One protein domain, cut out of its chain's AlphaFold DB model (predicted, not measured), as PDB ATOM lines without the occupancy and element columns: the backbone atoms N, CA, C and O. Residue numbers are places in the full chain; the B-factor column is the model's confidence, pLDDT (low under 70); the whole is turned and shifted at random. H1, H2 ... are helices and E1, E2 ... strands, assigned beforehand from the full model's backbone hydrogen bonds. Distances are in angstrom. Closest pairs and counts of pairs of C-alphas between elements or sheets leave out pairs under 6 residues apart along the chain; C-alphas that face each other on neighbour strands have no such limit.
ATOM      1  N   ALA A   2      41.994 -61.546  41.424       35.31
ATOM      2  CA  ALA A   2      41.104 -60.566  40.803       35.31
ATOM      3  C   ALA A   2      41.897 -59.878  39.684       35.31
ATOM      4  O   ALA A   2      42.545 -58.860  39.908       35.31
ATOM      5  N   GLU A   3      41.926 -60.524  38.520       55.53
ATOM      6  CA  GLU A   3      42.418 -59.945  37.276       55.53
ATOM      7  C   GLU A   3      41.469 -58.826  36.870       55.53
ATOM      8  O   GLU A   3      40.299 -59.059  36.572       55.53
ATOM      9  N   PHE A   4      41.977 -57.602  36.940       51.38
ATOM     10  CA  PHE A   4      42.085 -56.702  35.795       51.38
ATOM     11  C   PHE A   4      42.071 -55.256  36.290       51.38
ATOM     12  O   PHE A   4      41.146 -54.839  36.988       51.38
ATOM     13  N   VAL A   5      43.115 -54.521  35.923       50.97
ATOM     14  CA  VAL A   5      43.156 -53.061  35.829       50.97
ATOM     15  C   VAL A   5      44.071 -52.784  34.642       50.97
ATOM     16  O   VAL A   5      45.071 -53.459  34.548       50.97
ATOM     17  N   GLU A   6      43.725 -51.887  33.726       56.84
ATOM     18  CA  GLU A   6      44.655 -50.999  33.006       56.84
ATOM     19  C   GLU A   6      43.783 -49.982  32.261       56.84
ATOM     20  O   GLU A   6      43.445 -50.178  31.117       56.84
ATOM     21  N   SER A   7      43.360 -48.890  32.898       54.94
ATOM     22  CA  SER A   7      42.761 -47.742  32.183       54.94
ATOM     23  C   SER A   7      43.380 -46.441  32.654       54.94
ATOM     24  O   SER A   7      42.694 -45.490  33.019       54.94
ATOM     25  N   TYR A   8      44.706 -46.407  32.736       62.91
ATOM     26  CA  TYR A   8      45.403 -45.134  32.827       62.91
ATOM     27  C   TYR A   8      45.561 -44.585  31.396       62.91
ATOM     28  O   TYR A   8      45.896 -45.347  30.485       62.91
ATOM     29  N   PRO A   9      45.230 -43.304  31.151       60.81
ATOM     30  CA  PRO A   9      45.436 -42.695  29.846       60.81
ATOM     31  C   PRO A   9      46.934 -42.688  29.545       60.81
ATOM     32  O   PRO A   9      47.716 -42.140  30.318       60.81
ATOM     33  N   VAL A  10      47.322 -43.312  28.433       70.94
ATOM     34  CA  VAL A  10      48.700 -43.298  27.937       70.94
ATOM     35  C   VAL A  10      48.689 -42.558  26.603       70.94
ATOM     36  O   VAL A  10      47.968 -42.962  25.686       70.94
ATOM     37  N   PRO A  11      49.432 -41.450  26.475       71.31
ATOM     38  CA  PRO A  11      49.664 -40.825  25.183       71.31
ATOM     39  C   PRO A  11      50.328 -41.826  24.228       71.31
ATOM     40  O   PRO A  11      51.301 -42.487  24.589       71.31
ATOM     41  N   GLY A  12      49.780 -41.944  23.020       71.56
ATOM     42  CA  GLY A  12      50.298 -42.800  21.959       71.56
ATOM     43  C   GLY A  12      51.180 -42.034  20.971       71.56
ATOM     44  O   GLY A  12      50.898 -40.889  20.620       71.56
ATOM     45  N   PHE A  13      52.243 -42.668  20.504       74.25
ATOM     46  CA  PHE A  13      53.001 -42.282  19.323       74.25
ATOM     47  C   PHE A  13      52.780 -43.364  18.282       74.25
ATOM     48  O   PHE A  13      52.946 -44.549  18.574       74.25
ATOM     49  N   PHE A  14      52.401 -42.945  17.081       73.00
ATOM     50  CA  PHE A  14      52.121 -43.850  15.979       73.00
ATOM     51  C   PHE A  14      53.128 -43.584  14.876       73.00
ATOM     52  O   PHE A  14      53.173 -42.490  14.313       73.00
ATOM     53  N   GLN A  15      53.946 -44.584  14.575       72.19
ATOM     54  CA  GLN A  15      54.862 -44.494  13.451       72.19
ATOM     55  C   GLN A  15      54.114 -44.842  12.166       72.19
ATOM     56  O   GLN A  15      53.561 -45.935  12.045       72.19
ATOM     57  N   LEU A  16      54.087 -43.909  11.215       68.38
ATOM     58  CA  LEU A  16      53.421 -44.112   9.932       68.38
ATOM     59  C   LEU A  16      54.387 -44.715   8.912       68.38
ATOM     60  O   LEU A  16      55.509 -44.221   8.828       68.38
ATOM     61  N   PRO A  17      53.948 -45.673   8.074       66.56
ATOM     62  CA  PRO A  17      54.668 -46.110   6.873       66.56
ATOM     63  C   PRO A  17      55.093 -44.951   5.942       66.56
ATOM     64  O   PRO A  17      54.307 -44.040   5.695       66.56
ATOM     65  N   SER A  18      56.303 -45.006   5.354       57.28
ATOM     66  CA  SER A  18      56.889 -43.963   4.463       57.28
ATOM     67  C   SER A  18      56.014 -43.658   3.269       57.28
ATOM     68  O   SER A  18      56.005 -42.559   2.732       57.28
ATOM     69  N   VAL A  19      55.300 -44.671   2.809       54.66
ATOM     70  CA  VAL A  19      54.382 -44.576   1.685       54.66
ATOM     71  C   VAL A  19      53.226 -43.598   1.962       54.66
ATOM     72  O   VAL A  19      52.598 -43.139   1.010       54.66
ATOM     73  N   LEU A  20      52.948 -43.240   3.229       52.75
ATOM     74  CA  LEU A  20      51.967 -42.210   3.618       52.75
ATOM     75  C   LEU A  20      52.538 -40.784   3.588       52.75
ATOM     76  O   LEU A  20      51.762 -39.835   3.652       52.75
ATOM     77  N   ASP A  21      53.853 -40.634   3.436       51.03
ATOM     78  CA  ASP A  21      54.569 -39.350   3.448       51.03
ATOM     79  C   ASP A  21      54.479 -38.604   2.094       51.03
ATOM     80  O   ASP A  21      54.741 -37.412   1.993       51.03
ATOM     81  N   THR A  22      54.080 -39.289   1.012       50.59
ATOM     82  CA  THR A  22      54.244 -38.790  -0.371       50.59
ATOM     83  C   THR A  22      52.968 -38.287  -1.064       50.59
ATOM     84  O   THR A  22      53.020 -37.973  -2.255       50.59
ATOM     85  N   ARG A  23      51.806 -38.192  -0.389       48.28
ATOM     86  CA  ARG A  23      50.534 -37.766  -1.027       48.28
ATOM     87  C   ARG A  23      49.942 -36.472  -0.458       48.28
ATOM     88  O   ARG A  23      49.996 -36.218   0.733       48.28
ATOM     89  N   VAL A  24      49.286 -35.722  -1.349       44.16
ATOM     90  CA  VAL A  24      48.710 -34.361  -1.214       44.16
ATOM     91  C   VAL A  24      47.559 -34.230  -0.189       44.16
ATOM     92  O   VAL A  24      47.154 -33.121   0.134       44.16
ATOM     93  N   GLU A  25      47.106 -35.329   0.427       51.81
ATOM     94  CA  GLU A  25      46.095 -35.338   1.506       51.81
ATOM     95  C   GLU A  25      46.646 -35.985   2.810       51.81
ATOM     96  O   GLU A  25      46.083 -36.975   3.294       51.81
ATOM     97  N   PRO A  26      47.765 -35.501   3.401       62.09
ATOM     98  CA  PRO A  26      48.441 -36.203   4.496       62.09
ATOM     99  C   PRO A  26      47.604 -36.249   5.775       62.09
ATOM    100  O   PRO A  26      47.628 -37.248   6.489       62.09
ATOM    101  N   ALA A  27      46.850 -35.187   6.075       65.56
ATOM    102  CA  ALA A  27      46.167 -35.031   7.359       65.56
ATOM    103  C   ALA A  27      44.999 -36.018   7.540       65.56
ATOM    104  O   ALA A  27      44.894 -36.669   8.582       65.56
ATOM    105  N   ASP A  28      44.156 -36.187   6.517       68.38
ATOM    106  CA  ASP A  28      42.997 -37.083   6.579       68.38
ATOM    107  C   ASP A  28      43.401 -38.562   6.549       68.38
ATOM    108  O   ASP A  28      42.821 -39.381   7.269       68.38
ATOM    109  N   LEU A  29      44.427 -38.918   5.768       66.06
ATOM    110  CA  LEU A  29      44.979 -40.278   5.745       66.06
ATOM    111  C   LEU A  29      45.684 -40.626   7.058       66.06
ATOM    112  O   LEU A  29      45.442 -41.700   7.610       66.06
ATOM    113  N   THR A  30      46.479 -39.700   7.595       69.50
ATOM    114  CA  THR A  30      47.119 -39.829   8.911       69.50
ATOM    115  C   THR A  30      46.083 -40.048  10.004       69.50
ATOM    116  O   THR A  30      46.201 -40.982  10.795       69.50
ATOM    117  N   LYS A  31      45.014 -39.242  10.015       74.31
ATOM    118  CA  LYS A  31      43.917 -39.392  10.973       74.31
ATOM    119  C   LYS A  31      43.247 -40.762  10.861       74.31
ATOM    120  O   LYS A  31      43.084 -41.434  11.873       74.31
ATOM    121  N   ARG A  32      42.913 -41.217   9.646       74.44
ATOM    122  CA  ARG A  32      42.320 -42.550   9.423       74.44
ATOM    123  C   ARG A  32      43.242 -43.685   9.866       74.44
ATOM    124  O   ARG A  32      42.747 -44.689  10.373       74.44
ATOM    125  N   TYR A  33      44.552 -43.545   9.669       74.19
ATOM    126  CA  TYR A  33      45.531 -44.521  10.141       74.19
ATOM    127  C   TYR A  33      45.586 -44.557  11.670       74.19
ATOM    128  O   TYR A  33      45.470 -45.630  12.247       74.19
ATOM    129  N   ILE A  34      45.681 -43.402  12.336       73.62
ATOM    130  CA  ILE A  34      45.661 -43.321  13.806       73.62
ATOM    131  C   ILE A  34      44.360 -43.907  14.363       73.62
ATOM    132  O   ILE A  34      44.388 -44.659  15.335       73.62
ATOM    133  N   ASP A  35      43.221 -43.595  13.741       76.19
ATOM    134  CA  ASP A  35      41.920 -44.125  14.142       76.19
ATOM    135  C   ASP A  35      41.867 -45.653  13.991       76.19
ATOM    136  O   ASP A  35      41.376 -46.331  14.895       76.19
ATOM    137  N   LEU A  36      42.418 -46.201  12.898       75.12
ATOM    138  CA  LEU A  36      42.566 -47.645  12.725       75.12
ATOM    139  C   LEU A  36      43.477 -48.235  13.795       75.12
ATOM    140  O   LEU A  36      43.094 -49.220  14.411       75.12
ATOM    141  N   MET A  37      44.652 -47.649  14.031       75.06
ATOM    142  CA  MET A  37      45.606 -48.199  14.986       75.06
ATOM    143  C   MET A  37      45.067 -48.189  16.403       75.06
ATOM    144  O   MET A  37      45.228 -49.159  17.139       75.06
ATOM    145  N   ARG A  38      44.370 -47.114  16.769       73.19
ATOM    146  CA  ARG A  38      43.638 -47.043  18.025       73.19
ATOM    147  C   ARG A  38      42.576 -48.139  18.095       73.19
ATOM    148  O   ARG A  38      42.506 -48.796  19.122       73.19
ATOM    149  N   GLY A  39      41.825 -48.377  17.019       69.94
ATOM    150  CA  GLY A  39      40.881 -49.496  16.927       69.94
ATOM    151  C   GLY A  39      41.557 -50.864  17.075       69.94
ATOM    152  O   GLY A  39      41.107 -51.676  17.867       69.94
ATOM    153  N   THR A  40      42.681 -51.117  16.402       69.56
ATOM    154  CA  THR A  40      43.447 -52.371  16.533       69.56
ATOM    155  C   THR A  40      43.957 -52.573  17.959       69.56
ATOM    156  O   THR A  40      43.842 -53.669  18.502       69.56
ATOM    157  N   LEU A  41      44.487 -51.521  18.590       68.69
ATOM    158  CA  LEU A  41      44.896 -51.556  19.994       68.69
ATOM    159  C   LEU A  41      43.697 -51.838  20.906       68.69
ATOM    160  O   LEU A  41      43.789 -52.682  21.796       68.69
ATOM    161  N   GLN A  42      42.569 -51.178  20.658       65.50
ATOM    162  CA  GLN A  42      41.382 -51.297  21.493       65.50
ATOM    163  C   GLN A  42      40.663 -52.644  21.332       65.50
ATOM    164  O   GLN A  42      40.239 -53.226  22.320       65.50
ATOM    165  N   ASP A  43      40.576 -53.189  20.125       61.69
ATOM    166  CA  ASP A  43      39.705 -54.334  19.844       61.69
ATOM    167  C   ASP A  43      40.477 -55.608  19.463       61.69
ATOM    168  O   ASP A  43      39.964 -56.715  19.626       61.69
ATOM    169  N   GLY A  44      41.708 -55.481  18.952       52.94
ATOM    170  CA  GLY A  44      42.430 -56.566  18.274       52.94
ATOM    171  C   GLY A  44      43.583 -57.203  19.053       52.94
ATOM    172  O   GLY A  44      43.825 -58.397  18.898       52.94
ATOM    173  N   VAL A  45      44.290 -56.447  19.899       53.72
ATOM    174  CA  VAL A  45      45.486 -56.942  20.628       53.72
ATOM    175  C   VAL A  45      45.336 -56.906  22.145       53.72
ATOM    176  O   VAL A  45      46.312 -56.936  22.889       53.72
ATOM    177  N   GLY A  46      44.092 -56.825  22.614       51.84
ATOM    178  CA  GLY A  46      43.779 -56.866  24.033       51.84
ATOM    179  C   GLY A  46      44.140 -55.597  24.797       51.84
ATOM    180  O   GLY A  46      43.899 -55.591  25.986       51.84
ATOM    181  N   MET A  47      44.612 -54.517  24.160       58.41
ATOM    182  CA  MET A  47      44.905 -53.218  24.800       58.41
ATOM    183  C   MET A  47      43.655 -52.317  24.936       58.41
ATOM    184  O   MET A  47      43.781 -51.115  25.180       58.41
ATOM    185  N   ALA A  48      42.449 -52.904  24.830       49.19
ATOM    186  CA  ALA A  48      41.099 -52.319  24.999       49.19
ATOM    187  C   ALA A  48      40.940 -51.353  26.166       49.19
ATOM    188  O   ALA A  48      40.044 -50.513  26.225       49.19
ATOM    189  N   PHE A  49      41.797 -51.552  27.143       50.34
ATOM    190  CA  PHE A  49      41.709 -50.984  28.451       50.34
ATOM    191  C   PHE A  49      42.452 -49.642  28.531       50.34
ATOM    192  O   PHE A  49      42.019 -48.762  29.280       50.34
ATOM    193  N   HIS A  50      43.461 -49.392  27.686       56.72
ATOM    194  CA  HIS A  50      44.122 -48.091  27.633       56.72
ATOM    195  C   HIS A  50      43.253 -47.043  26.934       56.72
ATOM    196  O   HIS A  50      42.825 -47.197  25.789       56.72
ATOM    197  N   ASN A  51      43.067 -45.901  27.599       59.00
ATOM    198  CA  ASN A  51      42.521 -44.716  26.951       59.00
ATOM    199  C   ASN A  51      43.629 -44.048  26.126       59.00
ATOM    200  O   ASN A  51      44.318 -43.144  26.606       59.00
ATOM    201  N   VAL A  52      43.830 -44.540  24.903       63.28
ATOM    202  CA  VAL A  52      44.761 -43.935  23.950       63.28
ATOM    203  C   VAL A  52      44.192 -42.586  23.523       63.28
ATOM    204  O   VAL A  52      43.209 -42.506  22.785       63.28
ATOM    205  N   SER A  53      44.798 -41.514  24.036       58.91
ATOM    206  CA  SER A  53      44.280 -40.154  23.881       58.91
ATOM    207  C   SER A  53      44.055 -39.808  22.401       58.91
ATOM    208  O   SER A  53      44.938 -40.049  21.581       58.91
ATOM    209  N   PRO A  54      42.938 -39.170  22.016       54.34
ATOM    210  CA  PRO A  54      42.767 -38.652  20.658       54.34
ATOM    211  C   PRO A  54      43.726 -37.489  20.338       54.34
ATOM    212  O   PRO A  54      43.835 -37.098  19.182       54.34
ATOM    213  N   ARG A  55      44.424 -36.939  21.348       52.00
ATOM    214  CA  ARG A  55      45.492 -35.931  21.203       52.00
ATOM    215  C   ARG A  55      46.901 -36.541  21.139       52.00
ATOM    216  O   ARG A  55      47.877 -35.800  21.174       52.00
ATOM    217  N   SER A  56      47.002 -37.870  21.100       53.62
ATOM    218  CA  SER A  56      48.237 -38.630  20.857       53.62
ATOM    219  C   SER A  56      48.851 -38.163  19.536       53.62
ATOM    220  O   SER A  56      48.254 -38.349  18.478       53.62
ATOM    221  N   GLY A  57      49.948 -37.411  19.633       52.56
ATOM    222  CA  GLY A  57      50.179 -36.259  18.758       52.56
ATOM    223  C   GLY A  57      51.520 -36.222  18.045       52.56
ATOM    224  O   GLY A  57      51.931 -35.142  17.637       52.56
ATOM    225  N   LEU A  58      52.202 -37.353  17.878       51.84
ATOM    226  CA  LEU A  58      53.403 -37.406  17.051       51.84
ATOM    227  C   LEU A  58      53.315 -38.557  16.055       51.84
ATOM    228  O   LEU A  58      53.185 -39.730  16.404       51.84
ATOM    229  N   VAL A  59      53.347 -38.137  14.797       55.03
ATOM    230  CA  VAL A  59      53.403 -38.940  13.590       55.03
ATOM    231  C   VAL A  59      54.800 -38.724  13.041       55.03
ATOM    232  O   VAL A  59      55.111 -37.643  12.548       55.03
ATOM    233  N   ALA A  60      55.661 -39.722  13.194       51.84
ATOM    234  CA  ALA A  60      56.955 -39.728  12.529       51.84
ATOM    235  C   ALA A  60      56.833 -40.596  11.275       51.84
ATOM    236  O   ALA A  60      56.416 -41.755  11.362       51.84
ATOM    237  N   GLY A  61      57.179 -40.035  10.115       52.59
ATOM    238  CA  GLY A  61      57.374 -40.822   8.901       52.59
ATOM    239  C   GLY A  61      58.570 -41.764   9.064       52.59
ATOM    240  O   GLY A  61      59.533 -41.445   9.761       52.59
ATOM    241  N   THR A  62      58.541 -42.934   8.423       50.44
ATOM    242  CA  THR A  62      59.607 -43.956   8.551       50.44
ATOM    243  C   THR A  62      60.980 -43.538   8.046       50.44
ATOM    244  O   THR A  62      61.964 -44.190   8.379       50.44
ATOM    245  N   ARG A  63      61.050 -42.483   7.229       50.66
ATOM    246  CA  ARG A  63      62.319 -41.916   6.760       50.66
ATOM    247  C   ARG A  63      62.970 -41.005   7.780       50.66
ATOM    248  O   ARG A  63      64.092 -40.573   7.574       50.66
ATOM    249  N   SER A  64      62.274 -40.690   8.867       52.88
ATOM    250  CA  SER A  64      62.782 -39.744   9.833       52.88
ATOM    251  C   SER A  64      63.704 -40.451  10.827       52.88
ATOM    252  O   SER A  64      63.206 -41.176  11.695       52.88
ATOM    253  N   PRO A  65      65.024 -40.177  10.822       60.50
ATOM    254  CA  PRO A  65      65.891 -40.565  11.937       60.50
ATOM    255  C   PRO A  65      65.486 -39.865  13.252       60.50
ATOM    256  O   PRO A  65      66.082 -40.093  14.303       60.50
ATOM    257  N   LEU A  66      64.462 -39.003  13.210       67.94
ATOM    258  CA  LEU A  66      63.970 -38.204  14.319       67.94
ATOM    259  C   LEU A  66      62.933 -38.923  15.185       67.94
ATOM    260  O   LEU A  66      62.591 -38.363  16.220       67.94
ATOM    261  N   LEU A  67      62.456 -40.133  14.843       76.31
ATOM    262  CA  LEU A  67      61.475 -40.835  15.692       76.31
ATOM    263  C   LEU A  67      61.966 -40.927  17.142       76.31
ATOM    264  O   LEU A  67      61.300 -40.457  18.063       76.31
ATOM    265  N   TRP A  68      63.135 -41.534  17.344       82.69
ATOM    266  CA  TRP A  68      63.678 -41.725  18.684       82.69
ATOM    267  C   TRP A  68      64.062 -40.399  19.347       82.69
ATOM    268  O   TRP A  68      63.650 -40.196  20.488       82.69
ATOM    269  N   PRO A  69      64.771 -39.465  18.679       84.19
ATOM    270  CA  PRO A  69      64.970 -38.121  19.216       84.19
ATOM    271  C   PRO A  69      63.674 -37.447  19.693       84.19
ATOM    272  O   PRO A  69      63.631 -36.992  20.833       84.19
ATOM    273  N   ALA A  70      62.601 -37.476  18.896       80.44
ATOM    274  CA  ALA A  70      61.313 -36.867  19.233       80.44
ATOM    275  C   ALA A  70      60.629 -37.550  20.428       80.44
ATOM    276  O   ALA A  70      60.030 -36.884  21.271       80.44
ATOM    277  N   VAL A  71      60.737 -38.879  20.540       84.94
ATOM    278  CA  VAL A  71      60.251 -39.623  21.713       84.94
ATOM    279  C   VAL A  71      60.954 -39.144  22.987       84.94
ATOM    280  O   VAL A  71      60.292 -38.861  23.985       84.94
ATOM    281  N   PHE A  72      62.283 -39.013  22.966       88.06
ATOM    282  CA  PHE A  72      63.040 -38.535  24.128       88.06
ATOM    283  C   PHE A  72      62.792 -37.048  24.420       88.06
ATOM    284  O   PHE A  72      62.643 -36.679  25.583       88.06
ATOM    285  N   GLU A  73      62.667 -36.210  23.391       86.31
ATOM    286  CA  GLU A  73      62.304 -34.795  23.531       86.31
ATOM    287  C   GLU A  73      60.904 -34.617  24.144       86.31
ATOM    288  O   GLU A  73      60.681 -33.712  24.950       86.31
ATOM    289  N   CYS A  74      59.964 -35.520  23.845       83.94
ATOM    290  CA  CYS A  74      58.656 -35.536  24.495       83.94
ATOM    291  C   CYS A  74      58.783 -35.754  26.009       83.94
ATOM    292  O   CYS A  74      58.184 -35.017  26.791       83.94
ATOM    293  N   PHE A  75      59.617 -36.703  26.447       87.56
ATOM    294  CA  PHE A  75      59.893 -36.884  27.874       87.56
ATOM    295  C   PHE A  75      60.585 -35.666  28.495       87.56
ATOM    296  O   PHE A  75      60.261 -35.305  29.629       87.56
ATOM    297  N   ASP A  76      61.509 -35.025  27.782       89.81
ATOM    298  CA  ASP A  76      62.240 -33.858  28.288       89.81
ATOM    299  C   ASP A  76      61.345 -32.622  28.445       89.81
ATOM    300  O   ASP A  76      61.447 -31.903  29.439       89.81
ATOM    301  N   SER A  77      60.442 -32.395  27.492       86.81
ATOM    302  CA  SER A  77      59.532 -31.243  27.480       86.81
ATOM    303  C   SER A  77      58.323 -31.404  28.407       86.81
ATOM    304  O   SER A  77      57.768 -30.407  28.872       86.81
ATOM    305  N   ALA A  78      57.925 -32.640  28.722       87.00
ATOM    306  CA  ALA A  78      56.753 -32.937  29.536       87.00
ATOM    307  C   ALA A  78      57.138 -33.601  30.861       87.00
ATOM    308  O   ALA A  78      57.115 -34.822  30.961       87.00
ATOM    309  N   ALA A  79      57.488 -32.834  31.899       86.81
ATOM    310  CA  ALA A  79      57.991 -33.363  33.182       86.81
ATOM    311  C   ALA A  79      57.032 -34.329  33.917       86.81
ATOM    312  O   ALA A  79      57.468 -35.174  34.696       86.81
ATOM    313  N   ASP A  80      55.732 -34.221  33.660       85.81
ATOM    314  CA  ASP A  80      54.654 -35.030  34.229       85.81
ATOM    315  C   ASP A  80      54.290 -36.263  33.376       85.81
ATOM    316  O   ASP A  80      53.471 -37.083  33.792       85.81
ATOM    317  N   LEU A  81      54.916 -36.436  32.204       86.88
ATOM    318  CA  LEU A  81      54.737 -37.616  31.360       86.88
ATOM    319  C   LEU A  81      55.308 -38.854  32.065       86.88
ATOM    320  O   LEU A  81      56.527 -39.036  32.150       86.88
ATOM    321  N   ALA A  82      54.413 -39.688  32.596       87.75
ATOM    322  CA  ALA A  82      54.756 -40.927  33.292       87.75
ATOM    323  C   ALA A  82      54.996 -42.096  32.336       87.75
ATOM    324  O   ALA A  82      55.846 -42.942  32.608       87.75
ATOM    325  N   ALA A  83      54.268 -42.149  31.224       87.00
ATOM    326  CA  ALA A  83      54.396 -43.209  30.238       87.00
ATOM    327  C   ALA A  83      54.027 -42.732  28.842       87.00
ATOM    328  O   ALA A  83      53.209 -41.828  28.685       87.00
ATOM    329  N   LEU A  84      54.611 -43.390  27.848       85.94
ATOM    330  CA  LEU A  84      54.352 -43.185  26.437       85.94
ATOM    331  C   LEU A  84      54.239 -44.545  25.751       85.94
ATOM    332  O   LEU A  84      55.133 -45.383  25.886       85.94
ATOM    333  N   LEU A  85      53.156 -44.756  25.009       84.75
ATOM    334  CA  LEU A  85      52.998 -45.929  24.161       84.75
ATOM    335  C   LEU A  85      53.547 -45.589  22.780       84.75
ATOM    336  O   LEU A  85      52.959 -44.776  22.080       84.75
ATOM    337  N   LEU A  86      54.642 -46.218  22.376       84.44
ATOM    338  CA  LEU A  86      55.089 -46.192  20.993       84.44
ATOM    339  C   LEU A  86      54.533 -47.414  20.276       84.44
ATOM    340  O   LEU A  86      54.716 -48.544  20.729       84.44
ATOM    341  N   PHE A  87      53.872 -47.182  19.155       81.06
ATOM    342  CA  PHE A  87      53.242 -48.225  18.381       81.06
ATOM    343  C   PHE A  87      53.576 -48.078  16.892       81.06
ATOM    344  O   PHE A  87      53.443 -46.992  16.321       81.06
ATOM    345  N   ALA A  88      53.995 -49.175  16.262       80.44
ATOM    346  CA  ALA A  88      54.296 -49.232  14.841       80.44
ATOM    347  C   ALA A  88      53.693 -50.488  14.199       80.44
ATOM    348  O   ALA A  88      53.865 -51.605  14.694       80.44
ATOM    349  N   GLU A  89      53.018 -50.291  13.069       78.69
ATOM    350  CA  GLU A  89      52.526 -51.359  12.202       78.69
ATOM    351  C   GLU A  89      52.905 -51.050  10.756       78.69
ATOM    352  O   GLU A  89      52.596 -49.977  10.228       78.69
ATOM    353  N   ASP A  90      53.541 -52.010  10.097       78.19
ATOM    354  CA  ASP A  90      53.729 -51.975   8.653       78.19
ATOM    355  C   ASP A  90      53.571 -53.384   8.088       78.19
ATOM    356  O   ASP A  90      53.913 -54.379   8.729       78.19
ATOM    357  N   GLY A  91      52.998 -53.476   6.898       77.44
ATOM    358  CA  GLY A  91      52.670 -54.758   6.301       77.44
ATOM    359  C   GLY A  91      51.816 -54.625   5.045       77.44
ATOM    360  O   GLY A  91      51.244 -53.560   4.786       77.44
ATOM    361  N   PRO A  92      51.686 -55.703   4.252       73.25
ATOM    362  CA  PRO A  92      50.962 -55.668   2.982       73.25
ATOM    363  C   PRO A  92      49.505 -55.208   3.119       73.25
ATOM    364  O   PRO A  92      49.005 -54.458   2.283       73.25
ATOM    365  N   VAL A  93      48.818 -55.607   4.193       72.19
ATOM    366  CA  VAL A  93      47.409 -55.248   4.430       72.19
ATOM    367  C   VAL A  93      47.256 -53.779   4.789       72.19
ATOM    368  O   VAL A  93      46.411 -53.090   4.207       72.19
ATOM    369  N   THR A  94      48.094 -53.290   5.702       72.81
ATOM    370  CA  THR A  94      48.184 -51.881   6.085       72.81
ATOM    371  C   THR A  94      48.465 -51.041   4.844       72.81
ATOM    372  O   THR A  94      47.712 -50.114   4.535       72.81
ATOM    373  N   ARG A  95      49.463 -51.432   4.041       74.06
ATOM    374  CA  ARG A  95      49.821 -50.685   2.838       74.06
ATOM    375  C   ARG A  95      48.725 -50.718   1.772       74.06
ATOM    376  O   ARG A  95      48.359 -49.667   1.254       74.06
ATOM    377  N   THR A  96      48.101 -51.862   1.501       69.69
ATOM    378  CA  THR A  96      46.965 -51.925   0.567       69.69
ATOM    379  C   THR A  96      45.829 -51.007   1.018       69.69
ATOM    380  O   THR A  96      45.272 -50.271   0.197       69.69
ATOM    381  N   ARG A  97      45.462 -51.052   2.305       69.81
ATOM    382  CA  ARG A  97      44.302 -50.332   2.846       69.81
ATOM    383  C   ARG A  97      44.434 -48.816   2.717       69.81
ATOM    384  O   ARG A  97      43.415 -48.163   2.500       69.81
ATOM    385  N   PHE A  98      45.647 -48.273   2.821       66.50
ATOM    386  CA  PHE A  98      45.878 -46.825   2.765       66.50
ATOM    387  C   PHE A  98      46.518 -46.319   1.458       66.50
ATOM    388  O   PHE A  98      46.380 -45.134   1.158       66.50
ATOM    389  N   HIS A  99      47.143 -47.175   0.636       64.75
ATOM    390  CA  HIS A  99      47.817 -46.752  -0.608       64.75
ATOM    391  C   HIS A  99      47.103 -47.129  -1.903       64.75
ATOM    392  O   HIS A  99      47.328 -46.456  -2.914       64.75
ATOM    393  N   GLY A 100      46.221 -48.131  -1.885       52.62
ATOM    394  CA  GLY A 100      45.622 -48.676  -3.100       52.62
ATOM    395  C   GLY A 100      46.630 -49.522  -3.886       52.62
ATOM    396  O   GLY A 100      47.466 -48.986  -4.605       52.62
ATOM    397  N   ARG A 101      46.470 -50.846  -3.754       51.59
ATOM    398  CA  ARG A 101      47.242 -51.967  -4.336       51.59
ATOM    399  C   ARG A 101      48.692 -52.142  -3.853       51.59
ATOM    400  O   ARG A 101      49.607 -51.480  -4.321       51.59
ATOM    401  N   THR A 102      48.884 -53.191  -3.053       51.66
ATOM    402  CA  THR A 102      50.124 -53.986  -2.943       51.66
ATOM    403  C   THR A 102      49.766 -55.476  -3.000       51.66
ATOM    404  O   THR A 102      50.104 -56.244  -2.108       51.66
ATOM    405  N   PHE A 103      49.011 -55.881  -4.024       50.81
ATOM    406  CA  PHE A 103      48.713 -57.288  -4.307       50.81
ATOM    407  C   PHE A 103      49.136 -57.616  -5.740       50.81
ATOM    408  O   PHE A 103      49.113 -56.731  -6.604       50.81
ATOM    409  N   GLN A 104      49.440 -58.888  -6.019       53.62
ATOM    410  CA  GLN A 104      49.137 -59.403  -7.356       53.62
ATOM    411  C   GLN A 104      47.637 -59.181  -7.590       53.62
ATOM    412  O   GLN A 104      46.860 -59.267  -6.644       53.62
ATOM    413  N   ALA A 105      47.230 -58.806  -8.804       52.03
ATOM    414  CA  ALA A 105      45.916 -58.210  -9.080       52.03
ATOM    415  C   ALA A 105      44.688 -59.034  -8.618       52.03
ATOM    416  O   ALA A 105      43.587 -58.481  -8.580       52.03
ATOM    417  N   ASP A 106      44.899 -60.290  -8.209       58.16
ATOM    418  CA  ASP A 106      43.887 -61.323  -8.024       58.16
ATOM    419  C   ASP A 106      43.878 -61.957  -6.605       58.16
ATOM    420  O   ASP A 106      43.070 -62.846  -6.352       58.16
ATOM    421  N   GLU A 107      44.737 -61.521  -5.666       62.28
ATOM    422  CA  GLU A 107      44.793 -62.064  -4.286       62.28
ATOM    423  C   GLU A 107      43.831 -61.347  -3.310       62.28
ATOM    424  O   GLU A 107      43.717 -60.117  -3.299       62.28
ATOM    425  N   THR A 108      43.165 -62.113  -2.434       66.56
ATOM    426  CA  THR A 108      42.384 -61.582  -1.300       66.56
ATOM    427  C   THR A 108      43.278 -61.219  -0.106       66.56
ATOM    428  O   THR A 108      44.426 -61.648  -0.008       66.56
ATOM    429  N   ARG A 109      42.750 -60.446   0.861       61.69
ATOM    430  CA  ARG A 109      43.495 -60.063   2.080       61.69
ATOM    431  C   ARG A 109      43.931 -61.275   2.897       61.69
ATOM    432  O   ARG A 109      45.051 -61.301   3.394       61.69
ATOM    433  N   GLU A 110      43.042 -62.249   3.041       66.31
ATOM    434  CA  GLU A 110      43.263 -63.483   3.793       66.31
ATOM    435  C   GLU A 110      44.366 -64.322   3.134       66.31
ATOM    436  O   GLU A 110      45.290 -64.761   3.814       66.31
ATOM    437  N   GLN A 111      44.352 -64.424   1.801       68.50
ATOM    438  CA  GLN A 111      45.400 -65.105   1.036       68.50
ATOM    439  C   GLN A 111      46.770 -64.439   1.213       68.50
ATOM    440  O   GLN A 111      47.774 -65.131   1.350       68.50
ATOM    441  N   THR A 112      46.827 -63.106   1.285       65.88
ATOM    442  CA  THR A 112      48.081 -62.388   1.554       65.88
ATOM    443  C   THR A 112      48.624 -62.638   2.963       65.88
ATOM    444  O   THR A 112      49.838 -62.706   3.132       65.88
ATOM    445  N   PHE A 113      47.759 -62.782   3.974       64.81
ATOM    446  CA  PHE A 113      48.193 -63.126   5.335       64.81
ATOM    447  C   PHE A 113      48.719 -64.559   5.441       64.81
ATOM    448  O   PHE A 113      49.678 -64.804   6.170       64.81
ATOM    449  N   GLU A 114      48.091 -65.501   4.735       67.25
ATOM    450  CA  GLU A 114      48.442 -66.925   4.775       67.25
ATOM    451  C   GLU A 114      49.634 -67.279   3.873       67.25
ATOM    452  O   GLU A 114      50.205 -68.367   3.995       67.25
ATOM    453  N   ARG A 115      50.044 -66.369   2.979       68.31
ATOM    454  CA  ARG A 115      51.154 -66.601   2.059       68.31
ATOM    455  C   ARG A 115      52.466 -66.777   2.822       68.31
ATOM    456  O   ARG A 115      52.968 -65.858   3.470       68.31
ATOM    457  N   ALA A 116      53.073 -67.952   2.674       63.34
ATOM    458  CA  ALA A 116      54.455 -68.154   3.080       63.34
ATOM    459  C   ALA A 116      55.351 -67.207   2.268       63.34
ATOM    460  O   ALA A 116      55.308 -67.208   1.036       63.34
ATOM    461  N   ARG A 117      56.151 -66.393   2.960       65.75
ATOM    462  CA  ARG A 117      57.100 -65.487   2.307       65.75
ATOM    463  C   ARG A 117      58.093 -66.298   1.489       65.75
ATOM    464  O   ARG A 117      58.696 -67.231   2.020       65.75
ATOM    465  N   SER A 118      58.252 -65.941   0.219       63.66
ATOM    466  CA  SER A 118      59.215 -66.610  -0.655       63.66
ATOM    467  C   SER A 118      60.617 -66.009  -0.536       63.66
ATOM    468  O   SER A 118      61.601 -66.694  -0.812       63.66
ATOM    469  N   ASP A 119      60.708 -64.763  -0.058       70.75
ATOM    470  CA  ASP A 119      61.949 -64.005   0.055       70.75
ATOM    471  C   ASP A 119      61.927 -63.047   1.269       70.75
ATOM    472  O   ASP A 119      60.883 -62.499   1.625       70.75
ATOM    473  N   HIS A 120      63.087 -62.815   1.893       67.88
ATOM    474  CA  HIS A 120      63.294 -61.799   2.940       67.88
ATOM    475  C   HIS A 120      63.023 -60.371   2.440       67.88
ATOM    476  O   HIS A 120      62.707 -59.485   3.231       67.88
ATOM    477  N   ARG A 121      63.065 -60.193   1.116       68.69
ATOM    478  CA  ARG A 121      62.696 -58.962   0.419       68.69
ATOM    479  C   ARG A 121      61.222 -58.604   0.496       68.69
ATOM    480  O   ARG A 121      60.832 -57.450   0.326       68.69
ATOM    481  N   GLU A 122      60.369 -59.600   0.724       72.00
ATOM    482  CA  GLU A 122      58.943 -59.357   0.856       72.00
ATOM    483  C   GLU A 122      58.638 -58.628   2.166       72.00
ATOM    484  O   GLU A 122      59.096 -59.020   3.245       72.00
ATOM    485  N   LEU A 123      57.797 -57.594   2.062       72.12
ATOM    486  CA  LEU A 123      57.254 -56.872   3.206       72.12
ATOM    487  C   LEU A 123      56.578 -57.850   4.170       72.12
ATOM    488  O   LEU A 123      55.566 -58.474   3.841       72.12
ATOM    489  N   GLY A 124      57.135 -57.962   5.372       73.06
ATOM    490  CA  GLY A 124      56.556 -58.737   6.454       73.06
ATOM    491  C   GLY A 124      55.445 -57.953   7.142       73.06
ATOM    492  O   GLY A 124      55.566 -56.749   7.362       73.06
ATOM    493  N   THR A 125      54.369 -58.634   7.538       75.62
ATOM    494  CA  THR A 125      53.405 -58.050   8.477       75.62
ATOM    495  C   THR A 125      54.063 -57.948   9.846       75.62
ATOM    496  O   THR A 125      54.273 -58.961  10.513       75.62
ATOM    497  N   THR A 126      54.378 -56.726  10.266       77.19
ATOM    498  CA  THR A 126      55.040 -56.449  11.539       77.19
ATOM    499  C   THR A 126      54.184 -55.521  12.385       77.19
ATOM    500  O   THR A 126      53.815 -54.431  11.958       77.19
ATOM    501  N   PHE A 127      53.915 -55.958  13.611       80.25
ATOM    502  CA  PHE A 127      53.283 -55.192  14.679       80.25
ATOM    503  C   PHE A 127      54.286 -55.114  15.832       80.25
ATOM    504  O   PHE A 127      54.777 -56.147  16.290       80.25
ATOM    505  N   ALA A 128      54.596 -53.910  16.305       83.25
ATOM    506  CA  ALA A 128      55.465 -53.717  17.458       83.25
ATOM    507  C   ALA A 128      54.943 -52.581  18.345       83.25
ATOM    508  O   ALA A 128      54.667 -51.477  17.876       83.25
ATOM    509  N   GLY A 129      54.827 -52.859  19.643       84.06
ATOM    510  CA  GLY A 129      54.426 -51.894  20.659       84.06
ATOM    511  C   GLY A 129      55.433 -51.856  21.801       84.06
ATOM    512  O   GLY A 129      55.878 -52.900  22.274       84.06
ATOM    513  N   LEU A 130      55.785 -50.655  22.250       87.81
ATOM    514  CA  LEU A 130      56.640 -50.418  23.407       87.81
ATOM    515  C   LEU A 130      55.949 -49.447  24.353       87.81
ATOM    516  O   LEU A 130      55.561 -48.353  23.951       87.81
ATOM    517  N   MET A 131      55.862 -49.810  25.628       88.19
ATOM    518  CA  MET A 131      55.507 -48.862  26.676       88.19
ATOM    519  C   MET A 131      56.785 -48.347  27.332       88.19
ATOM    520  O   MET A 131      57.454 -49.061  28.077       88.19
ATOM    521  N   LEU A 132      57.129 -47.096  27.040       90.69
ATOM    522  CA  LEU A 132      58.235 -46.392  27.677       90.69
ATOM    523  C   LEU A 132      57.709 -45.709  28.933       90.69
ATOM    524  O   LEU A 132      56.687 -45.027  28.884       90.69
ATOM    525  N   THR A 133      58.397 -45.874  30.059       90.75
ATOM    526  CA  THR A 133      57.949 -45.327  31.342       90.75
ATOM    527  C   THR A 133      59.022 -44.471  31.999       90.75
ATOM    528  O   THR A 133      60.223 -44.693  31.858       90.75
ATOM    529  N   ARG A 134      58.565 -43.480  32.763       90.31
ATOM    530  CA  ARG A 134      59.362 -42.663  33.669       90.31
ATOM    531  C   ARG A 134      58.659 -42.638  35.021       90.31
ATOM    532  O   ARG A 134      57.903 -41.721  35.339       90.31
ATOM    533  N   SER A 135      58.918 -43.668  35.820       85.94
ATOM    534  CA  SER A 135      58.252 -43.905  37.109       85.94
ATOM    535  C   SER A 135      58.311 -42.709  38.064       85.94
ATOM    536  O   SER A 135      57.329 -42.433  38.753       85.94
ATOM    537  N   ILE A 136      59.411 -41.947  38.057       88.56
ATOM    538  CA  ILE A 136      59.571 -40.753  38.899       88.56
ATOM    539  C   ILE A 136      58.505 -39.680  38.621       88.56
ATOM    540  O   ILE A 136      58.045 -39.023  39.553       88.56
ATOM    541  N   ALA A 137      58.033 -39.546  37.377       89.19
ATOM    542  CA  ALA A 137      57.004 -38.566  37.026       89.19
ATOM    543  C   ALA A 137      55.630 -38.916  37.624       89.19
ATOM    544  O   ALA A 137      54.835 -38.019  37.887       89.19
ATOM    545  N   ALA A 138      55.373 -40.196  37.917       88.69
ATOM    546  CA  ALA A 138      54.148 -40.645  38.576       88.69
ATOM    547  C   ALA A 138      54.226 -40.610  40.112       88.69
ATOM    548  O   ALA A 138      53.209 -40.827  40.768       88.69
ATOM    549  N   GLN A 139      55.392 -40.349  40.718       90.06
ATOM    550  CA  GLN A 139      55.578 -40.492  42.170       90.06
ATOM    551  C   GLN A 139      54.629 -39.596  42.981       90.06
ATOM    552  O   GLN A 139      54.101 -40.022  44.009       90.06
ATOM    553  N   HIS A 140      54.351 -38.383  42.491       88.31
ATOM    554  CA  HIS A 140      53.430 -37.448  43.141       88.31
ATOM    555  C   HIS A 140      51.984 -37.975  43.212       88.31
ATOM    556  O   HIS A 140      51.198 -37.512  44.038       88.31
ATOM    557  N   LEU A 141      51.616 -38.948  42.370       90.31
ATOM    558  CA  LEU A 141      50.291 -39.564  42.398       90.31
ATOM    559  C   LEU A 141      50.132 -40.551  43.546       90.31
ATOM    560  O   LEU A 141      48.997 -40.861  43.886       90.31
ATOM    561  N   GLY A 142      51.219 -41.018  44.168       92.06
ATOM    562  CA  GLY A 142      51.151 -42.003  45.244       92.06
ATOM    563  C   GLY A 142      50.246 -41.557  46.389       92.06
ATOM    564  O   GLY A 142      49.253 -42.222  46.676       92.06
ATOM    565  N   GLU A 143      50.526 -40.395  46.978       92.00
ATOM    566  CA  GLU A 143      49.707 -39.838  48.063       92.00
ATOM    567  C   GLU A 143      48.300 -39.457  47.589       92.00
ATOM    568  O   GLU A 143      47.313 -39.731  48.270       92.00
ATOM    569  N   LEU A 144      48.186 -38.870  46.393       92.88
ATOM    570  CA  LEU A 144      46.891 -38.474  45.836       92.88
ATOM    571  C   LEU A 144      45.976 -39.680  45.602       92.88
ATOM    572  O   LEU A 144      44.766 -39.584  45.802       92.88
ATOM    573  N   SER A 145      46.545 -40.820  45.214       92.81
ATOM    574  CA  SER A 145      45.796 -42.019  44.840       92.81
ATOM    575  C   SER A 145      45.002 -42.627  45.995       92.81
ATOM    576  O   SER A 145      43.942 -43.212  45.764       92.81
ATOM    577  N   GLU A 146      45.446 -42.413  47.237       93.69
ATOM    578  CA  GLU A 146      44.746 -42.822  48.465       93.69
ATOM    579  C   GLU A 146      43.439 -42.038  48.682       93.69
ATOM    580  O   GLU A 146      42.571 -42.435  49.461       93.69
ATOM    581  N   HIS A 147      43.276 -40.914  47.986       94.12
ATOM    582  CA  HIS A 147      42.117 -40.034  48.095       94.12
ATOM    583  C   HIS A 147      41.179 -40.107  46.890       94.12
ATOM    584  O   HIS A 147      40.119 -39.474  46.901       94.12
ATOM    585  N   VAL A 148      41.541 -40.871  45.861       92.56
ATOM    586  CA  VAL A 148      40.726 -41.063  44.663       92.56
ATOM    587  C   VAL A 148      39.715 -42.182  44.891       92.56
ATOM    588  O   VAL A 148      40.068 -43.312  45.227       92.56
ATOM    589  N   ILE A 149      38.442 -41.881  44.644       91.25
ATOM    590  CA  ILE A 149      37.392 -42.888  44.519       91.25
ATOM    591  C   ILE A 149      37.448 -43.456  43.095       91.25
ATOM    592  O   ILE A 149      37.311 -42.715  42.121       91.25
ATOM    593  N   ASP A 150      37.669 -44.766  42.989       86.50
ATOM    594  CA  ASP A 150      37.752 -45.512  41.727       86.50
ATOM    595  C   ASP A 150      36.356 -45.673  41.093       86.50
ATOM    596  O   ASP A 150      35.404 -46.069  41.768       86.50
ATOM    597  N   ALA A 151      36.236 -45.354  39.801       83.00
ATOM    598  CA  ALA A 151      34.992 -45.447  39.031       83.00
ATOM    599  C   ALA A 151      34.633 -46.872  38.573       83.00
ATOM    600  O   ALA A 151      33.516 -47.101  38.105       83.00
ATOM    601  N   SER A 152      35.561 -47.825  38.668       76.50
ATOM    602  CA  SER A 152      35.347 -49.171  38.133       76.50
ATOM    603  C   SER A 152      34.307 -49.976  38.912       76.50
ATOM    604  O   SER A 152      34.253 -49.977  40.144       76.50
ATOM    605  N   GLN A 153      33.525 -50.751  38.169       75.69
ATOM    606  CA  GLN A 153      32.533 -51.685  38.689       75.69
ATOM    607  C   GLN A 153      33.004 -53.122  38.465       75.69
ATOM    608  O   GLN A 153      33.769 -53.388  37.543       75.69
ATOM    609  N   ARG A 154      32.561 -54.068  39.302       75.19
ATOM    610  CA  ARG A 154      32.798 -55.500  39.053       75.19
ATOM    611  C   ARG A 154      31.844 -55.999  37.971       75.19
ATOM    612  O   ARG A 154      30.648 -55.741  38.055       75.19
ATOM    613  N   VAL A 155      32.372 -56.745  37.007       68.31
ATOM    614  CA  VAL A 155      31.609 -57.379  35.923       68.31
ATOM    615  C   VAL A 155      31.949 -58.860  35.829       68.31
ATOM    616  O   VAL A 155      33.090 -59.260  36.055       68.31
ATOM    617  N   SER A 156      30.954 -59.674  35.488       72.88
ATOM    618  CA  SER A 156      31.130 -61.100  35.205       72.88
ATOM    619  C   SER A 156      31.096 -61.318  33.697       72.88
ATOM    620  O   SER A 156      30.161 -60.880  33.029       72.88
ATOM    621  N   PHE A 157      32.106 -61.996  33.164       61.56
ATOM    622  CA  PHE A 157      32.189 -62.357  31.752       61.56
ATOM    623  C   PHE A 157      31.498 -63.702  31.490       61.56
ATOM    624  O   PHE A 157      31.376 -64.540  32.385       61.56
ATOM    625  N   GLY A 158      31.077 -63.940  30.242       56.12
ATOM    626  CA  GLY A 158      30.350 -65.157  29.842       56.12
ATOM    627  C   GLY A 158      31.114 -66.475  30.046       56.12
ATOM    628  O   GLY A 158      30.508 -67.538  30.048       56.12
ATOM    629  N   ASN A 159      32.430 -66.415  30.274       62.16
ATOM    630  CA  ASN A 159      33.288 -67.556  30.610       62.16
ATOM    631  C   ASN A 159      33.408 -67.814  32.131       62.16
ATOM    632  O   ASN A 159      34.273 -68.577  32.554       62.16
ATOM    633  N   GLY A 160      32.596 -67.149  32.960       63.78
ATOM    634  CA  GLY A 160      32.604 -67.300  34.418       63.78
ATOM    635  C   GLY A 160      33.724 -66.542  35.143       63.78
ATOM    636  O   GLY A 160      33.788 -66.595  36.372       63.78
ATOM    637  N   ARG A 161      34.595 -65.812  34.430       58.53
ATOM    638  CA  ARG A 161      35.596 -64.927  35.053       58.53
ATOM    639  C   ARG A 161      34.916 -63.658  35.572       58.53
ATOM    640  O   ARG A 161      34.041 -63.099  34.918       58.53
ATOM    641  N   VAL A 162      35.356 -63.180  36.732       60.47
ATOM    642  CA  VAL A 162      34.956 -61.880  37.289       60.47
ATOM    643  C   VAL A 162      36.107 -60.906  37.078       60.47
ATOM    644  O   VAL A 162      37.212 -61.171  37.545       60.47
ATOM    645  N   GLY A 163      35.841 -59.787  36.412       63.31
ATOM    646  CA  GLY A 163      36.786 -58.683  36.268       63.31
ATOM    647  C   GLY A 163      36.164 -57.348  36.648       63.31
ATOM    648  O   GLY A 163      35.180 -57.280  37.393       63.31
ATOM    649  N   ARG A 164      36.768 -56.263  36.171       64.69
ATOM    650  CA  ARG A 164      36.325 -54.891  36.436       64.69
ATOM    651  C   ARG A 164      36.136 -54.137  35.118       64.69
ATOM    652  O   ARG A 164      36.783 -54.462  34.127       64.69
ATOM    653  N   THR A 165      35.215 -53.173  35.094       66.12
ATOM    654  CA  THR A 165      35.055 -52.239  33.964       66.12
ATOM    655  C   THR A 165      36.282 -51.336  33.838       66.12
ATOM    656  O   THR A 165      37.123 -51.313  34.736       66.12
ATOM    657  N   ALA A 166      36.345 -50.525  32.773       63.31
ATOM    658  CA  ALA A 166      37.346 -49.467  32.644       63.31
ATOM    659  C   ALA A 166      37.487 -48.670  33.958       63.31
ATOM    660  O   ALA A 166      36.495 -48.249  34.565       63.31
ATOM    661  N   HIS A 167      38.730 -48.536  34.418       66.19
ATOM    662  CA  HIS A 167      39.093 -47.852  35.658       66.19
ATOM    663  C   HIS A 167      39.258 -46.362  35.429       66.19
ATOM    664  O   HIS A 167      39.616 -45.924  34.339       66.19
ATOM    665  N   GLY A 168      39.052 -45.565  36.471       71.31
ATOM    666  CA  GLY A 168      39.239 -44.134  36.337       71.31
ATOM    667  C   GLY A 168      38.951 -43.361  37.602       71.31
ATOM    668  O   GLY A 168      38.511 -43.899  38.620       71.31
ATOM    669  N   PHE A 169      39.197 -42.064  37.504       83.75
ATOM    670  CA  PHE A 169      38.846 -41.104  38.527       83.75
ATOM    671  C   PHE A 169      37.326 -40.904  38.546       83.75
ATOM    672  O   PHE A 169      36.772 -40.338  37.606       83.75
ATOM    673  N   ALA A 170      36.640 -41.343  39.607       86.00
ATOM    674  CA  ALA A 170      35.238 -40.970  39.813       86.00
ATOM    675  C   ALA A 170      35.153 -39.574  40.434       86.00
ATOM    676  O   ALA A 170      34.495 -38.675  39.916       86.00
ATOM    677  N   ARG A 171      35.812 -39.410  41.585       90.81
ATOM    678  CA  ARG A 171      35.897 -38.163  42.348       90.81
ATOM    679  C   ARG A 171      36.941 -38.285  43.451       90.81
ATOM    680  O   ARG A 171      37.366 -39.382  43.806       90.81
ATOM    681  N   TRP A 172      37.274 -37.156  44.059       94.19
ATOM    682  CA  TRP A 172      37.973 -37.125  45.337       94.19
ATOM    683  C   TRP A 172      37.070 -37.595  46.484       94.19
ATOM    684  O   TRP A 172      35.850 -37.409  46.445       94.19
ATOM    685  N   SER A 173      37.664 -38.179  47.523       93.69
ATOM    686  CA  SER A 173      36.948 -38.493  48.758       93.69
ATOM    687  C   SER A 173      36.465 -37.216  49.455       93.69
ATOM    688  O   SER A 173      37.111 -36.166  49.396       93.69
ATOM    689  N   ASN A 174      35.328 -37.302  50.151       93.75
ATOM    690  CA  ASN A 174      34.766 -36.152  50.869       93.75
ATOM    691  C   ASN A 174      35.733 -35.615  51.933       93.75
ATOM    692  O   ASN A 174      35.842 -34.407  52.109       93.75
ATOM    693  N   ASP A 175      36.451 -36.511  52.617       92.06
ATOM    694  CA  ASP A 175      37.415 -36.125  53.647       92.06
ATOM    695  C   ASP A 175      38.601 -35.351  53.056       92.06
ATOM    696  O   ASP A 175      39.030 -34.350  53.622       92.06
ATOM    697  N   PHE A 176      39.079 -35.758  51.876       91.88
ATOM    698  CA  PHE A 176      40.109 -35.020  51.154       91.88
ATOM    699  C   PHE A 176      39.611 -33.639  50.731       91.88
ATOM    700  O   PHE A 176      40.259 -32.646  51.044       91.88
ATOM    701  N   LEU A 177      38.439 -33.554  50.090       91.38
ATOM    702  CA  LEU A 177      37.863 -32.275  49.652       91.38
ATOM    703  C   LEU A 177      37.670 -31.295  50.813       91.38
ATOM    704  O   LEU A 177      38.004 -30.119  50.676       91.38
ATOM    705  N   ARG A 178      37.205 -31.792  51.966       90.94
ATOM    706  CA  ARG A 178      36.978 -30.985  53.168       90.94
ATOM    707  C   ARG A 178      38.244 -30.260  53.639       90.94
ATOM    708  O   ARG A 178      38.192 -29.063  53.905       90.94
ATOM    709  N   ARG A 179      39.396 -30.944  53.650       88.50
ATOM    710  CA  ARG A 179      40.691 -30.362  54.066       88.50
ATOM    711  C   ARG A 179      41.118 -29.163  53.217       88.50
ATOM    712  O   ARG A 179      41.824 -28.287  53.708       88.50
ATOM    713  N   TYR A 180      40.715 -29.125  51.947       86.81
ATOM    714  CA  TYR A 180      41.049 -28.027  51.037       86.81
ATOM    715  C   TYR A 180      39.961 -26.948  51.001       86.81
ATOM    716  O   TYR A 180      40.292 -25.772  50.845       86.81
ATOM    717  N   SER A 181      38.690 -27.304  51.232       82.69
ATOM    718  CA  SER A 181      37.604 -26.323  51.338       82.69
ATOM    719  C   SER A 181      37.669 -25.498  52.623       82.69
ATOM    720  O   SER A 181      37.443 -24.295  52.572       82.69
ATOM    721  N   GLU A 182      38.019 -26.109  53.761       78.81
ATOM    722  CA  GLU A 182      38.073 -25.425  55.069       78.81
ATOM    723  C   GLU A 182      39.170 -24.350  55.141       78.81
ATOM    724  O   GLU A 182      39.083 -23.423  55.942       78.81
ATOM    725  N   GLY A 183      40.184 -24.440  54.276       76.44
ATOM    726  CA  GLY A 183      41.278 -23.471  54.182       76.44
ATOM    727  C   GLY A 183      41.290 -22.628  52.906       76.44
ATOM    728  O   GLY A 183      42.297 -21.964  52.672       76.44
ATOM    729  N   TYR A 184      40.252 -22.700  52.059       77.88
ATOM    730  CA  TYR A 184      40.221 -22.083  50.719       77.88
ATOM    731  C   TYR A 184      41.490 -22.362  49.887       77.88
ATOM    732  O   TYR A 184      42.011 -21.493  49.187       77.88
ATOM    733  N   ARG A 185      42.027 -23.584  49.983       86.31
ATOM    734  CA  ARG A 185      43.260 -23.988  49.297       86.31
ATOM    735  C   ARG A 185      42.935 -24.642  47.961       86.31
ATOM    736  O   ARG A 185      41.982 -25.409  47.848       86.31
ATOM    737  N   ALA A 186      43.769 -24.387  46.956       86.31
ATOM    738  CA  ALA A 186      43.701 -25.126  45.701       86.31
ATOM    739  C   ALA A 186      44.021 -26.610  45.937       86.31
ATOM    740  O   ALA A 186      44.878 -26.944  46.759       86.31
ATOM    741  N   LEU A 187      43.350 -27.493  45.193       89.12
ATOM    742  CA  LEU A 187      43.688 -28.912  45.201       89.12
ATOM    743  C   LEU A 187      45.126 -29.106  44.680       89.12
ATOM    744  O   LEU A 187      45.530 -28.430  43.732       89.12
ATOM    745  N   PRO A 188      45.893 -30.040  45.263       89.44
ATOM    746  CA  PRO A 188      47.284 -30.286  44.882       89.44
ATOM    747  C   PRO A 188      47.417 -30.924  43.490       89.44
ATOM    748  O   PRO A 188      48.490 -30.882  42.895       89.44
ATOM    749  N   PHE A 189      46.335 -31.492  42.951       90.94
ATOM    750  CA  PHE A 189      46.306 -32.059  41.608       90.94
ATOM    751  C   PHE A 189      46.009 -30.985  40.557       90.94
ATOM    752  O   PHE A 189      44.976 -30.313  40.623       90.94
ATOM    753  N   LYS A 190      46.881 -30.873  39.551       88.69
ATOM    754  CA  LYS A 190      46.693 -30.013  38.379       88.69
ATOM    755  C   LYS A 190      46.623 -30.889  37.124       88.69
ATOM    756  O   LYS A 190      47.635 -31.500  36.796       88.69
ATOM    757  N   PRO A 191      45.470 -30.954  36.435       87.19
ATOM    758  CA  PRO A 191      45.364 -31.664  35.168       87.19
ATOM    759  C   PRO A 191      46.356 -31.130  34.136       87.19
ATOM    760  O   PRO A 191      46.548 -29.917  34.020       87.19
ATOM    761  N   THR A 192      46.922 -32.030  33.344       83.31
ATOM    762  CA  THR A 192      47.834 -31.707  32.241       83.31
ATOM    763  C   THR A 192      47.393 -32.415  30.952       83.31
ATOM    764  O   THR A 192      46.487 -33.256  30.989       83.31
ATOM    765  N   PRO A 193      48.013 -32.120  29.792       79.12
ATOM    766  CA  PRO A 193      47.744 -32.861  28.559       79.12
ATOM    767  C   PRO A 193      48.044 -34.367  28.648       79.12
ATOM    768  O   PRO A 193      47.397 -35.144  27.946       79.12
ATOM    769  N   TYR A 194      48.990 -34.773  29.501       78.69
ATOM    770  CA  TYR A 194      49.451 -36.161  29.641       78.69
ATOM    771  C   TYR A 194      48.856 -36.876  30.862       78.69
ATOM    772  O   TYR A 194      48.819 -38.104  30.902       78.69
ATOM    773  N   LEU A 195      48.331 -36.118  31.826       81.38
ATOM    774  CA  LEU A 195      47.701 -36.608  33.044       81.38
ATOM    775  C   LEU A 195      46.456 -35.763  33.363       81.38
ATOM    776  O   LEU A 195      46.447 -34.882  34.224       81.38
ATOM    777  N   ALA A 196      45.369 -36.035  32.642       81.06
ATOM    778  CA  ALA A 196      44.122 -35.277  32.773       81.06
ATOM    779  C   ALA A 196      43.358 -35.563  34.081       81.06
ATOM    780  O   ALA A 196      42.560 -34.741  34.533       81.06
ATOM    781  N   GLN A 197      43.572 -36.738  34.680       85.38
ATOM    782  CA  GLN A 197      42.876 -37.201  35.878       85.38
ATOM    783  C   GLN A 197      43.848 -37.901  36.828       85.38
ATOM    784  O   GLN A 197      44.774 -38.581  36.385       85.38
ATOM    785  N   ALA A 198      43.609 -37.757  38.131       88.38
ATOM    786  CA  ALA A 198      44.378 -38.463  39.145       88.38
ATOM    787  C   ALA A 198      44.107 -39.969  39.081       88.38
ATOM    788  O   ALA A 198      42.993 -40.406  38.787       88.38
ATOM    789  N   TRP A 199      45.120 -40.773  39.381       87.94
ATOM    790  CA  TRP A 199      44.984 -42.224  39.379       87.94
ATOM    791  C   TRP A 199      44.415 -42.725  40.698       87.94
ATOM    792  O   TRP A 199      44.804 -42.269  41.769       87.94
ATOM    793  N   SER A 200      43.518 -43.704  40.619       87.62
ATOM    794  CA  SER A 200      43.116 -44.478  41.790       87.62
ATOM    795  C   SER A 200      44.293 -45.281  42.339       87.62
ATOM    796  O   SER A 200      45.229 -45.624  41.610       87.62
ATOM    797  N   ARG A 201      44.235 -45.633  43.625       88.50
ATOM    798  CA  ARG A 201      45.265 -46.462  44.260       88.50
ATOM    799  C   ARG A 201      45.576 -47.751  43.478       88.50
ATOM    800  O   ARG A 201      46.757 -48.017  43.264       88.50
ATOM    801  N   PRO A 202      44.592 -48.539  42.991       84.06
ATOM    802  CA  PRO A 202      44.889 -49.702  42.154       84.06
ATOM    803  C   PRO A 202      45.664 -49.363  40.871       84.06
ATOM    804  O   PRO A 202      46.612 -50.072  40.553       84.06
ATOM    805  N   GLN A 203      45.313 -48.273  40.174       82.94
ATOM    806  CA  GLN A 203      46.017 -47.838  38.956       82.94
ATOM    807  C   GLN A 203      47.467 -47.441  39.254       82.94
ATOM    808  O   GLN A 203      48.380 -47.890  38.568       82.94
ATOM    809  N   TYR A 204      47.689 -46.640  40.301       88.00
ATOM    810  CA  TYR A 204      49.036 -46.221  40.691       88.00
ATOM    811  C   TYR A 204      49.919 -47.410  41.078       88.00
ATOM    812  O   TYR A 204      51.056 -47.509  40.622       88.00
ATOM    813  N   LEU A 205      49.397 -48.332  41.895       87.06
ATOM    814  CA  LEU A 205      50.155 -49.509  42.320       87.06
ATOM    815  C   LEU A 205      50.494 -50.420  41.148       87.06
ATOM    816  O   LEU A 205      51.624 -50.888  41.066       87.06
ATOM    817  N   GLN A 206      49.552 -50.627  40.229       82.44
ATOM    818  CA  GLN A 206      49.818 -51.398  39.026       82.44
ATOM    819  C   GLN A 206      50.927 -50.768  38.187       82.44
ATOM    820  O   GLN A 206      51.882 -51.459  37.852       82.44
ATOM    821  N   PHE A 207      50.825 -49.469  37.888       85.88
ATOM    822  CA  PHE A 207      51.835 -48.760  37.109       85.88
ATOM    823  C   PHE A 207      53.218 -48.832  37.771       85.88
ATOM    824  O   PHE A 207      54.217 -49.133  37.123       85.88
ATOM    825  N   ARG A 208      53.277 -48.598  39.087       87.62
ATOM    826  CA  ARG A 208      54.509 -48.691  39.879       87.62
ATOM    827  C   ARG A 208      55.117 -50.094  39.838       87.62
ATOM    828  O   ARG A 208      56.339 -50.226  39.837       87.62
ATOM    829  N   ASP A 209      54.276 -51.123  39.854       85.69
ATOM    830  CA  ASP A 209      54.695 -52.523  39.906       85.69
ATOM    831  C   ASP A 209      54.885 -53.147  38.510       85.69
ATOM    832  O   ASP A 209      55.171 -54.344  38.421       85.69
ATOM    833  N   LEU A 210      54.789 -52.347  37.436       85.06
ATOM    834  CA  LEU A 210      55.099 -52.797  36.084       85.06
ATOM    835  C   LEU A 210      56.543 -53.334  36.005       85.06
ATOM    836  O   LEU A 210      57.483 -52.718  36.521       85.06
ATOM    837  N   PRO A 211      56.747 -54.479  35.340       86.69
ATOM    838  CA  PRO A 211      58.071 -55.038  35.120       86.69
ATOM    839  C   PRO A 211      58.882 -54.140  34.182       86.69
ATOM    840  O   PRO A 211      58.497 -53.906  33.038       86.69
TER     841      PRO A 211
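What this domain is: This is residues 2 to 211 of the 365 residues of the protein "DUF2875 domain-containing protein" of Variovorax sp (UniProt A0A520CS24). A twisted sheet of four strands, E2 E1 E3 E4, has H1 over one face and H2 over the other; beyond one end of its strands lies the helical hairpin H3 and H4, and beyond the other end a looser group of H5, H6, H8, the strand pair E5 and E8, and H7 farthest out. The hairpin E6 and E7 lies off to one side, apart from the sheet, and residues 114 to 121 stand free. The 210 printed residues hold eight named helices and eight named strands, in the order E1 H1 E2 H2 E3 H3 H4 E4 H5 H6 E5 E6 E7 E8 H7 H8; the class is mixed, and so is the large sheet. The whole is loose and elongated, with a radius of gyration of the C-alphas of 20.9 A and spans of 72 by 45 by 30 A.

Where its parts are: In the large sheet, E2 is residues 58 to 61, E1 12 to 16, E3 83 to 90, 23.3 A long, and E4 126 to 133, 22.9 A. E1 begins at C-alpha 12 (50.298, -42.800, 21.959). H1 is residues 26 to 44, 25.3 A, and H2 67 to 77, 15.3 A. H3 is residues 92 to 99, H4 109 to 114, H5 135 to 138, H6 141 to 145, E5 148 to 150, E6 154 to 156, E7 162 to 164, E8 169 to 172 and H7 174 to 181. H8, residues 201 to 208, ends at C-alpha 208 (54.509, -48.691, 39.879).

How they stand to each other: E2 and E1 are parallel, with N 16 and O 60 at 3.2 A, as are E1 and E3, with N 13 and O 85 at 2.7 A; E3 and E4 are antiparallel, with N 86 and O 130 at 2.8 A. H1 and H2 are on opposite faces, in three layers, helices on both faces of a sheet, at heights of 9.5 A and 8.5 A over the sheet. E1, H1, E2 form a strand-helix-strand unit, two parallel neighbour strands with a helix between, and E2, H2, E3 a split one, with E1 between its strands; both crossovers are right-handed. H3 and H4, a hairpin, touch at Val 93 and Arg 109, C-alphas 6.6 A apart, and H6 and H8 touch at Ser 145 and Arg 201, 4.5 A. E5 and E8 are antiparallel, with N 149 and O 171 at 2.8 A, as is the hairpin E6 and E7, with N 155 and O 163 at 2.9 A. H5 and H8 are close but not clearly touching, the closest C-alphas, of Ser 135 and Arg 208, 6.7 A apart; H7 touches no helix. Every O i to N i+4 pair is within hydrogen-bond range in H1, H2, H3, H4, H6 and H8; in H7 it is 3 of 4, and H5 is too short for one.

The domain as a whole: The C-alphas farthest apart, of Asp 106 and Gly 183, are 72.9 A apart. The printed part has no cut; the links H1 to E2, H4 to E4 and H7 to H8 are long. The mean pLDDT of the printed part is 73.3, with 88 residues under 70, among them residues 39 to 66 and 96 to 118.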